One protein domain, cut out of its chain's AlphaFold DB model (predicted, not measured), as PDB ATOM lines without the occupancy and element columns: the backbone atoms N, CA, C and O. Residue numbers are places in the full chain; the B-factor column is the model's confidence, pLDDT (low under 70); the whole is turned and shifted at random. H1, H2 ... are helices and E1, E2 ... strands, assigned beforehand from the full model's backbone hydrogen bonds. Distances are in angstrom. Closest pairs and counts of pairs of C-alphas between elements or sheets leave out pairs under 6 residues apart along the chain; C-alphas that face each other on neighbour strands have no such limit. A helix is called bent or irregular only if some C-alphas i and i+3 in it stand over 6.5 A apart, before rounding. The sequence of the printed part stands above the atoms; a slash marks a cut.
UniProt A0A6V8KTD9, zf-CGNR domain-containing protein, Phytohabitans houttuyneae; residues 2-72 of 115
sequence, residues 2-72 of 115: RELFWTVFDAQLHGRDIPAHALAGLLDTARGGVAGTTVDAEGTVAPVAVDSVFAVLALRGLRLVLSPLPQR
ATOM      1  N   ARG A   2      87.507 -16.631  14.429       84.81
ATOM      2  CA  ARG A   2      87.334 -17.510  15.612       84.81
ATOM      3  C   ARG A   2      88.553 -18.400  15.890       84.81
ATOM      4  O   ARG A   2      88.979 -18.502  17.030       84.81
ATOM      5  N   GLU A   3      89.100 -19.007  14.843       87.06
ATOM      6  CA  GLU A   3      90.296 -19.852  14.917       87.06
ATOM      7  C   GLU A   3      91.529 -19.088  15.412       87.06
ATOM      8  O   GLU A   3      92.188 -19.549  16.332       87.06
ATOM      9  N   LEU A   4      91.781 -17.878  14.899       88.69
ATOM     10  CA  LEU A   4      92.895 -17.032  15.350       88.69
ATOM     11  C   LEU A   4      92.810 -16.748  16.855       88.69
ATOM     12  O   LEU A   4      93.791 -16.912  17.576       88.69
ATOM     13  N   PHE A   5      91.620 -16.382  17.340       85.88
ATOM     14  CA  PHE A   5      91.380 -16.195  18.772       85.88
ATOM     15  C   PHE A   5      91.586 -17.477  19.575       85.88
ATOM     16  O   PHE A   5      92.121 -17.420  20.678       85.88
ATOM     17  N   TRP A   6      91.167 -18.620  19.030       85.69
ATOM     18  CA  TRP A   6      91.377 -19.910  19.668       85.69
ATOM     19  C   TRP A   6      92.855 -20.232  19.820       85.69
ATOM     20  O   TRP A   6      93.304 -20.429  20.943       85.69
ATOM     21  N   THR A   7      93.618 -20.189  18.733       89.19
ATOM     22  CA  THR A   7      95.057 -20.471  18.733       89.19
ATOM     23  C   THR A   7      95.809 -19.596  19.733       89.19
ATOM     24  O   THR A   7      96.636 -20.080  20.502       89.19
ATOM     25  N   VAL A   8      95.486 -18.305  19.762       88.38
ATOM     26  CA  VAL A   8      96.101 -17.335  20.668       88.38
ATOM     27  C   VAL A   8      95.773 -17.620  22.134       88.38
ATOM     28  O   VAL A   8      96.677 -17.715  22.963       88.38
ATOM     29  N   PHE A   9      94.490 -17.741  22.479       84.81
ATOM     30  CA  PHE A   9      94.093 -17.901  23.877       84.81
ATOM     31  C   PHE A   9      94.397 -19.295  24.416       84.81
ATOM     32  O   PHE A   9      94.687 -19.429  25.602       84.81
ATOM     33  N   ASP A  10      94.382 -20.318  23.566       85.25
ATOM     34  CA  ASP A  10      94.816 -21.663  23.925       85.25
ATOM     35  C   ASP A  10      96.325 -21.712  24.211       85.25
ATOM     36  O   ASP A  10      96.751 -22.358  25.170       85.25
ATOM     37  N   ALA A  11      97.146 -20.993  23.435       87.19
ATOM     38  CA  ALA A  11      98.569 -20.834  23.737       87.19
ATOM     39  C   ALA A  11      98.776 -20.117  25.082       87.19
ATOM     40  O   ALA A  11      99.475 -20.644  25.947       87.19
ATOM     41  N   GLN A  12      98.084 -18.994  25.312       82.19
ATOM     42  CA  GLN A  12      98.161 -18.263  26.582       82.19
ATOM     43  C   GLN A  12      97.707 -19.091  27.789       82.19
ATOM     44  O   GLN A  12      98.366 -19.068  28.828       82.19
ATOM     45  N   LEU A  13      96.596 -19.825  27.670       80.81
ATOM     46  CA  LEU A  13      96.040 -20.633  28.758       80.81
ATOM     47  C   LEU A  13      97.023 -21.713  29.227       80.81
ATOM     48  O   LEU A  13      97.086 -22.007  30.420       80.81
ATOM     49  N   HIS A  14      97.788 -22.278  28.294       84.12
ATOM     50  CA  HIS A  14      98.754 -23.343  28.556       84.12
ATOM     51  C   HIS A  14     100.190 -22.829  28.741       84.12
ATOM     52  O   HIS A  14     101.105 -23.640  28.851       84.12
ATOM     53  N   GLY A  15     100.404 -21.507  28.763       84.38
ATOM     54  CA  GLY A  15     101.736 -20.910  28.902       84.38
ATOM     55  C   GLY A  15     102.693 -21.259  27.759       84.38
ATOM     56  O   GLY A  15     103.895 -21.356  27.984       84.38
ATOM     57  N   ARG A  16     102.165 -21.495  26.553       87.69
ATOM     58  CA  ARG A  16     102.951 -21.772  25.345       87.69
ATOM     59  C   ARG A  16     103.207 -20.489  24.565       87.69
ATOM     60  O   ARG A  16     102.433 -19.532  24.659       87.69
ATOM     61  N   ASP A  17     104.235 -20.520  23.730       89.38
ATOM     62  CA  ASP A  17     104.492 -19.451  22.774       89.38
ATOM     63  C   ASP A  17     103.309 -19.276  21.822       89.38
ATOM     64  O   ASP A  17     102.721 -20.239  21.317       89.38
ATOM     65  N   ILE A  18     102.948 -18.018  21.585       89.38
ATOM     66  CA  ILE A  18     101.829 -17.673  20.716       89.38
ATOM     67  C   ILE A  18     102.296 -17.791  19.262       89.38
ATOM     68  O   ILE A  18     103.250 -17.109  18.879       89.38
ATOM     69  N   PRO A  19     101.629 -18.599  18.416       93.31
ATOM     70  CA  PRO A  19     102.051 -18.765  17.033       93.31
ATOM     71  C   PRO A  19     102.022 -17.447  16.249       93.31
ATOM     72  O   PRO A  19     100.998 -16.759  16.208       93.31
ATOM     73  N   ALA A  20     103.123 -17.127  15.564       93.31
ATOM     74  CA  ALA A  20     103.282 -15.867  14.832       93.31
ATOM     75  C   ALA A  20     102.183 -15.636  13.780       93.31
ATOM     76  O   ALA A  20     101.678 -14.523  13.650       93.31
ATOM     77  N   HIS A  21     101.747 -16.691  13.083       94.50
ATOM     78  CA  HIS A  21     100.665 -16.602  12.096       94.50
ATOM     79  C   HIS A  21      99.330 -16.163  12.720       94.50
ATOM     80  O   HIS A  21      98.524 -15.508  12.063       94.50
ATOM     81  N   ALA A  22      99.087 -16.499  13.991       93.81
ATOM     82  CA  ALA A  22      97.852 -16.145  14.670       93.81
ATOM     83  C   ALA A  22      97.836 -14.652  15.034       93.81
ATOM     84  O   ALA A  22      96.825 -13.978  14.837       93.81
ATOM     85  N   LEU A  23      98.980 -14.115  15.479       92.75
ATOM     86  CA  LEU A  23      99.172 -12.675  15.675       92.75
ATOM     87  C   LEU A  23      99.094 -11.908  14.351       92.75
ATOM     88  O   LEU A  23      98.392 -10.901  14.281       92.75
ATOM     89  N   ALA A  24      99.759 -12.406  13.306       95.38
ATOM     90  CA  ALA A  24      99.722 -11.813  11.972       95.38
ATOM     91  C   ALA A  24      98.287 -11.744  11.432       95.38
ATOM     92  O   ALA A  24      97.834 -10.676  11.042       95.38
ATOM     93  N   GLY A  25      97.513 -12.830  11.533       96.25
ATOM     94  CA  GLY A  25      96.118 -12.836  11.089       96.25
ATOM     95  C   GLY A  25      95.217 -11.858  11.857       96.25
ATOM     96  O   GLY A  25      94.301 -11.271  11.273       96.25
ATOM     97  N   LEU A  26      95.457 -11.650  13.161       94.88
ATOM     98  CA  LEU A  26      94.752 -10.614  13.926       94.88
ATOM     99  C   LEU A  26      95.157  -9.211  13.457       94.88
ATOM    100  O   LEU A  26      94.285  -8.370  13.250       94.88
ATOM    101  N   LEU A  27      96.452  -8.961  13.245       95.75
ATOM    102  CA  LEU A  27      96.944  -7.684  12.723       95.75
ATOM    103  C   LEU A  27      96.376  -7.380  11.336       95.75
ATOM    104  O   LEU A  27      95.876  -6.280  11.118       95.75
ATOM    105  N   ASP A  28      96.377  -8.347  10.424       96.94
ATOM    106  CA  ASP A  28      95.839  -8.175   9.074       96.94
ATOM    107  C   ASP A  28      94.335  -7.904   9.100       96.94
ATOM    108  O   ASP A  28      93.851  -7.012   8.399       96.94
ATOM    109  N   THR A  29      93.590  -8.587   9.976       95.94
ATOM    110  CA  THR A  29      92.158  -8.297  10.125       95.94
ATOM    111  C   THR A  29      91.913  -6.902  10.704       95.94
ATOM    112  O   THR A  29      90.997  -6.206  10.269       95.94
ATOM    113  N   ALA A  30      92.729  -6.469  11.670       95.56
ATOM    114  CA  ALA A  30      92.665  -5.111  12.198       95.56
ATOM    115  C   ALA A  30      92.930  -4.079  11.093       95.56
ATOM    116  O   ALA A  30      92.132  -3.163  10.906       95.56
ATOM    117  N   ARG A  31      93.999  -4.268  10.311       95.50
ATOM    118  CA  ARG A  31      94.370  -3.384   9.196       95.50
ATOM    119  C   ARG A  31      93.262  -3.250   8.156       95.50
ATOM    120  O   ARG A  31      93.035  -2.146   7.676       95.50
ATOM    121  N   GLY A  32      92.564  -4.341   7.840       94.88
ATOM    122  CA  GLY A  32      91.509  -4.349   6.825       94.88
ATOM    123  C   GLY A  32      90.276  -3.500   7.159       94.88
ATOM    124  O   GLY A  32      89.564  -3.109   6.244       94.88
ATOM    125  N   GLY A  33      90.023  -3.194   8.438       94.12
ATOM    126  CA  GLY A  33      88.818  -2.466   8.860       94.12
ATOM    127  C   GLY A  33      89.068  -1.257   9.759       94.12
ATOM    128  O   GLY A  33      88.105  -0.634  10.199       94.12
ATOM    129  N   VAL A  34      90.327  -0.905  10.045       92.62
ATOM    130  CA  VAL A  34      90.663   0.181  10.987       92.62
ATOM    131  C   VAL A  34      90.136   1.547  10.537       92.62
ATOM    132  O   VAL A  34      89.756   2.358  11.378       92.62
ATOM    133  N   ALA A  35      90.037   1.789   9.225       93.56
ATOM    134  CA  ALA A  35      89.490   3.030   8.673       93.56
ATOM    135  C   ALA A  35      88.014   3.254   9.053       93.56
ATOM    136  O   ALA A  35      87.565   4.391   9.142       93.56
ATOM    137  N   GLY A  36      87.270   2.175   9.316       95.12
ATOM    138  CA  GLY A  36      85.888   2.220   9.784       95.12
ATOM    139  C   GLY A  36      85.759   2.226  11.308       95.12
ATOM    140  O   GLY A  36      84.710   1.836  11.813       95.12
ATOM    141  N   THR A  37      86.795   2.616  12.057       96.00
ATOM    142  CA  THR A  37      86.769   2.644  13.528       96.00
ATOM    143  C   THR A  37      86.994   4.042  14.092       96.00
ATOM    144  O   THR A  37      87.629   4.887  13.467       96.00
ATOM    145  N   THR A  38      86.489   4.276  15.299       95.88
ATOM    146  CA  THR A  38      86.803   5.448  16.125       95.88
ATOM    147  C   THR A  38      87.513   5.018  17.397       95.88
ATOM    148  O   THR A  38      87.408   3.866  17.827       95.88
ATOM    149  N   VAL A  39      88.247   5.952  17.998       94.81
ATOM    150  CA  VAL A  39      88.935   5.761  19.274       94.81
ATOM    151  C   VAL A  39      88.615   6.953  20.168       94.81
ATOM    152  O   VAL A  39      88.762   8.092  19.728       94.81
ATOM    153  N   ASP A  40      88.145   6.696  21.387       92.94
ATOM    154  CA  ASP A  40      87.921   7.746  22.390       92.94
ATOM    155  C   ASP A  40      89.216   8.130  23.132       92.94
ATOM    156  O   ASP A  40      90.289   7.564  22.897       92.94
ATOM    157  N   ALA A  41      89.126   9.116  24.029       92.56
ATOM    158  CA  ALA A  41      90.266   9.606  24.805       92.56
ATOM    159  C   ALA A  41      90.873   8.519  25.715       92.56
ATOM    160  O   ALA A  41      92.062   8.549  26.029       92.56
ATOM    161  N   GLU A  42      90.072   7.525  26.096       89.56
ATOM    162  CA  GLU A  42      90.447   6.380  26.921       89.56
ATOM    163  C   GLU A  42      91.072   5.228  26.104       89.56
ATOM    164  O   GLU A  42      91.477   4.195  26.659       89.56
ATOM    165  N   GLY A  43      91.177   5.375  24.778       86.94
ATOM    166  CA  GLY A  43      91.735   4.357  23.888       86.94
ATOM    167  C   GLY A  43      90.780   3.185  23.626       86.94
ATOM    168  O   GLY A  43      91.212   2.058  23.343       86.94
ATOM    169  N   THR A  44      89.477   3.401  23.770       89.81
ATOM    170  CA  THR A  44      88.419   2.451  23.429       89.81
ATOM    171  C   THR A  44      88.157   2.529  21.936       89.81
ATOM    172  O   THR A  44      87.619   3.507  21.432       89.81
ATOM    173  N   VAL A  45      88.491   1.455  21.224       93.44
ATOM    174  CA  VAL A  45      88.150   1.327  19.805       93.44
ATOM    175  C   VAL A  45      86.696   0.871  19.661       93.44
ATOM    176  O   VAL A  45      86.302  -0.110  20.314       93.44
ATOM    177  N   ALA A  46      85.934   1.552  18.806       93.50
ATOM    178  CA  ALA A  46      84.550   1.242  18.456       93.50
ATOM    179  C   ALA A  46      84.346   1.241  16.925       93.50
ATOM    180  O   ALA A  46      85.041   1.966  16.213       93.50
ATOM    181  N   PRO A  47      83.423   0.419  16.395       95.44
ATOM    182  CA  PRO A  47      83.137   0.392  14.967       95.44
ATOM    183  C   PRO A  47      82.199   1.546  14.592       95.44
ATOM    184  O   PRO A  47      81.195   1.760  15.270       95.44
ATOM    185  N   VAL A  48      82.480   2.249  13.493       95.19
ATOM    186  CA  VAL A  48      81.524   3.177  12.849       95.19
ATOM    187  C   VAL A  48      80.880   2.588  11.595       95.19
ATOM    188  O   VAL A  48      79.909   3.140  11.085       95.19
ATOM    189  N   ALA A  49      81.370   1.436  11.136       92.00
ATOM    190  CA  ALA A  49      80.800   0.667  10.037       92.00
ATOM    191  C   ALA A  49      80.742  -0.835  10.377       92.00
ATOM    192  O   ALA A  49      81.529  -1.338  11.182       92.00
ATOM    193  N   VAL A  50      79.785  -1.569   9.800       90.00
ATOM    194  CA  VAL A  50      79.534  -2.990  10.133       90.00
ATOM    195  C   VAL A  50      80.728  -3.886   9.783       90.00
ATOM    196  O   VAL A  50      81.056  -4.813  10.522       90.00
ATOM    197  N   ASP A  51      81.405  -3.590   8.681       88.81
ATOM    198  CA  ASP A  51      82.612  -4.277   8.220       88.81
ATOM    199  C   ASP A  51      83.804  -4.119   9.185       88.81
ATOM    200  O   ASP A  51      84.607  -5.040   9.346       88.81
ATOM    201  N   SER A  52      83.876  -3.005   9.918       93.69
ATOM    202  CA  SER A  52      84.940  -2.730  10.894       93.69
ATOM    203  C   SER A  52      84.822  -3.513  12.211       93.69
ATOM    204  O   SER A  52      85.765  -3.532  13.006       93.69
ATOM    205  N   VAL A  53      83.702  -4.207  12.460       94.62
ATOM    206  CA  VAL A  53      83.481  -4.968  13.706       94.62
ATOM    207  C   VAL A  53      84.604  -5.976  13.945       94.62
ATOM    208  O   VAL A  53      85.107  -6.109  15.064       94.62
ATOM    209  N   PHE A  54      85.047  -6.662  12.892       94.31
ATOM    210  CA  PHE A  54      86.146  -7.615  12.999       94.31
ATOM    211  C   PHE A  54      87.486  -6.934  13.289       94.31
ATOM    212  O   PHE A  54      88.284  -7.494  14.040       94.31
ATOM    213  N   ALA A  55      87.715  -5.717  12.790       95.44
ATOM    214  CA  ALA A  55      88.909  -4.954  13.131       95.44
ATOM    215  C   ALA A  55      88.931  -4.580  14.618       95.44
ATOM    216  O   ALA A  55      89.939  -4.794  15.294       95.44
ATOM    217  N   VAL A  56      87.797  -4.130  15.167       95.31
ATOM    218  CA  VAL A  56      87.665  -3.845  16.604       95.31
ATOM    219  C   VAL A  56      87.913  -5.095  17.439       95.31
ATOM    220  O   VAL A  56      88.675  -5.048  18.405       95.31
ATOM    221  N   LEU A  57      87.312  -6.230  17.067       92.19
ATOM    222  CA  LEU A  57      87.552  -7.494  17.760       92.19
ATOM    223  C   LEU A  57      89.036  -7.868  17.707       92.19
ATOM    224  O   LEU A  57      89.624  -8.138  18.754       92.19
ATOM    225  N   ALA A  58      89.663  -7.826  16.532       94.31
ATOM    226  CA  ALA A  58      91.071  -8.166  16.376       94.31
ATOM    227  C   ALA A  58      91.995  -7.278  17.229       94.31
ATOM    228  O   ALA A  58      92.867  -7.801  17.924       94.31
ATOM    229  N   LEU A  59      91.748  -5.964  17.271       92.94
ATOM    230  CA  LEU A  59      92.476  -5.018  18.127       92.94
ATOM    231  C   LEU A  59      92.296  -5.327  19.618       92.94
ATOM    232  O   LEU A  59      93.261  -5.289  20.382       92.94
ATOM    233  N   ARG A  60      91.079  -5.687  20.052       89.56
ATOM    234  CA  ARG A  60      90.829  -6.135  21.435       89.56
ATOM    235  C   ARG A  60      91.587  -7.421  21.746       89.56
ATOM    236  O   ARG A  60      92.172  -7.522  22.819       89.56
ATOM    237  N   GLY A  61      91.608  -8.371  20.811       88.25
ATOM    238  CA  GLY A  61      92.395  -9.598  20.911       88.25
ATOM    239  C   GLY A  61      93.879  -9.307  21.100       88.25
ATOM    240  O   GLY A  61      94.457  -9.725  22.096       88.25
ATOM    241  N   LEU A  62      94.471  -8.508  20.212       90.12
ATOM    242  CA  LEU A  62      95.873  -8.094  20.305       90.12
ATOM    243  C   LEU A  62      96.181  -7.379  21.624       90.12
ATOM    244  O   LEU A  62      97.173  -7.699  22.270       90.12
ATOM    245  N   ARG A  63      95.309  -6.473  22.082       87.94
ATOM    246  CA  ARG A  63      95.473  -5.791  23.376       87.94
ATOM    247  C   ARG A  63      95.473  -6.766  24.553       87.94
ATOM    248  O   ARG A  63      96.245  -6.580  25.487       87.94
ATOM    249  N   LEU A  64      94.615  -7.787  24.533       82.44
ATOM    250  CA  LEU A  64      94.600  -8.826  25.570       82.44
ATOM    251  C   LEU A  64      95.889  -9.652  25.555       82.44
ATOM    252  O   LEU A  64      96.384 -10.027  26.614       82.44
ATOM    253  N   VAL A  65      96.427  -9.907  24.363       83.38
ATOM    254  CA  VAL A  65      97.611 -10.743  24.168       83.38
ATOM    255  C   VAL A  65      98.901 -10.053  24.569       83.38
ATOM    256  O   VAL A  65      99.727 -10.644  25.255       83.38
ATOM    257  N   LEU A  66      99.057  -8.808  24.130       83.62
ATOM    258  CA  LEU A  66     100.263  -8.007  24.311       83.62
ATOM    259  C   LEU A  66     100.268  -7.252  25.648       83.62
ATOM    260  O   LEU A  66     101.225  -6.549  25.961       83.62
ATOM    261  N   SER A  67      99.195  -7.366  26.438       79.12
ATOM    262  CA  SER A  67      99.110  -6.757  27.762       79.12
ATOM    263  C   SER A  67     100.173  -7.356  28.700       79.12
ATOM    264  O   SER A  67     100.232  -8.578  28.840       79.12
ATOM    265  N   PRO A  68     100.955  -6.522  29.416       63.75
ATOM    266  CA  PRO A  68     102.010  -6.981  30.327       63.75
ATOM    267  C   PRO A  68     101.468  -7.773  31.524       63.75
ATOM    268  O   PRO A  68     102.189  -8.542  32.153       63.75
ATOM    269  N   LEU A  69     100.183  -7.594  31.845       60.59
ATOM    270  CA  LEU A  69      99.481  -8.418  32.817       60.59
ATOM    271  C   LEU A  69      98.652  -9.470  32.076       60.59
ATOM    272  O   LEU A  69      97.842  -9.082  31.222       60.59
ATOM    273  N   PRO A  70      98.763 -10.766  32.426       60.97
ATOM    274  CA  PRO A  70      97.904 -11.787  31.856       60.97
ATOM    275  C   PRO A  70      96.460 -11.497  32.266       60.97
ATOM    276  O   PRO A  70      96.049 -11.685  33.418       60.97
ATOM    277  N   GLN A  71      95.672 -11.018  31.303       64.19
ATOM    278  CA  GLN A  71      94.221 -11.035  31.410       64.19
ATOM    279  C   GLN A  71      93.823 -12.499  31.604       64.19
ATOM    280  O   GLN A  71      94.283 -13.373  30.875       64.19
ATOM    281  N   ARG A  72      93.030 -12.788  32.641       76.88
ATOM    282  CA  ARG A  72      92.727 -14.161  33.089       76.88
ATOM    283  C   ARG A  72      91.733 -14.839  32.158       76.88
ATOM    284  O   ARG A  72      90.606 -15.127  32.554       76.88
TER     285      ARG A  72
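AT A GLANCE: This is residues 2 to 72 of the 115 residues of the protein "zf-CGNR domain-containing protein" of Phytohabitans houttuyneae (UniProt A0A6V8KTD9). A small strand hairpin, E1 and E2, sits at one end of two long helices, H2 and H3, which pack slantwise on each other and run opposite ways. H1 packs on both near the other end of this pair. The printed part has 71 residues, with three named helices and two named strands in the order H1, H2, E1, E2, H3; the two-stranded sheet is antiparallel and the class is mostly helix. The whole is compact, with a radius of gyration of the C-alphas of 12.5 A, and only just elongated, spanning 35 by 23 by 15 A.

IN THESE COORDINATES: Look first at E1, residues 37 to 39, and E2, residues 45 to 47. Before them H2, residues 20 to 36, runs 25.6 A; after them H3 runs 25.6 A from C-alpha 50 at (79.534, -2.990, 10.133) to C-alpha 66 at (100.263, -8.007, 24.311). Find C-alpha 2 at (87.334, -17.510, 15.612), where H1, residues 2 to 13, begins its 16.1 A. H2 is irregular, with C-alphas 32 and 35 7.9 A apart; H3 only just, with C-alphas 51 and 54 6.8 A apart.

HOW THE PARTS SIT: In the hairpin, N 38 and O 46 are within hydrogen-bond range at 2.9 A. The closest C-alphas of E2 and H3, Pro 47 and Val 53, are 5.5 A apart. H2 and H3 touch, closest at the C-alphas of Ala 30 and Ala 55, 3.9 A, at a steep tilt of 42 degrees, opposite ways. With residues 4 to 8 alone H1 touches H2, closest at the C-alphas of Leu 4 and Ala 22, 5.1 A, at a steep tilt of 52 degrees. H1 touches residues 61 to 65 of H3 alone, closest at the C-alphas of Phe 5 and Gly 61, 7.0 A, at a shallow tilt of 14 degrees. H1 is apart from E1 and E2. Each O i to N i+4 pair is within hydrogen-bond range in H1, 10 of 13 in H2 and 11 of 13 in H3.

THE WHOLE: The C-alphas farthest apart, Gly 15 and Ala 49, are 35.5 A apart. The printed part has no cut and no long link. Residues 68 to 71 have pLDDT under 70.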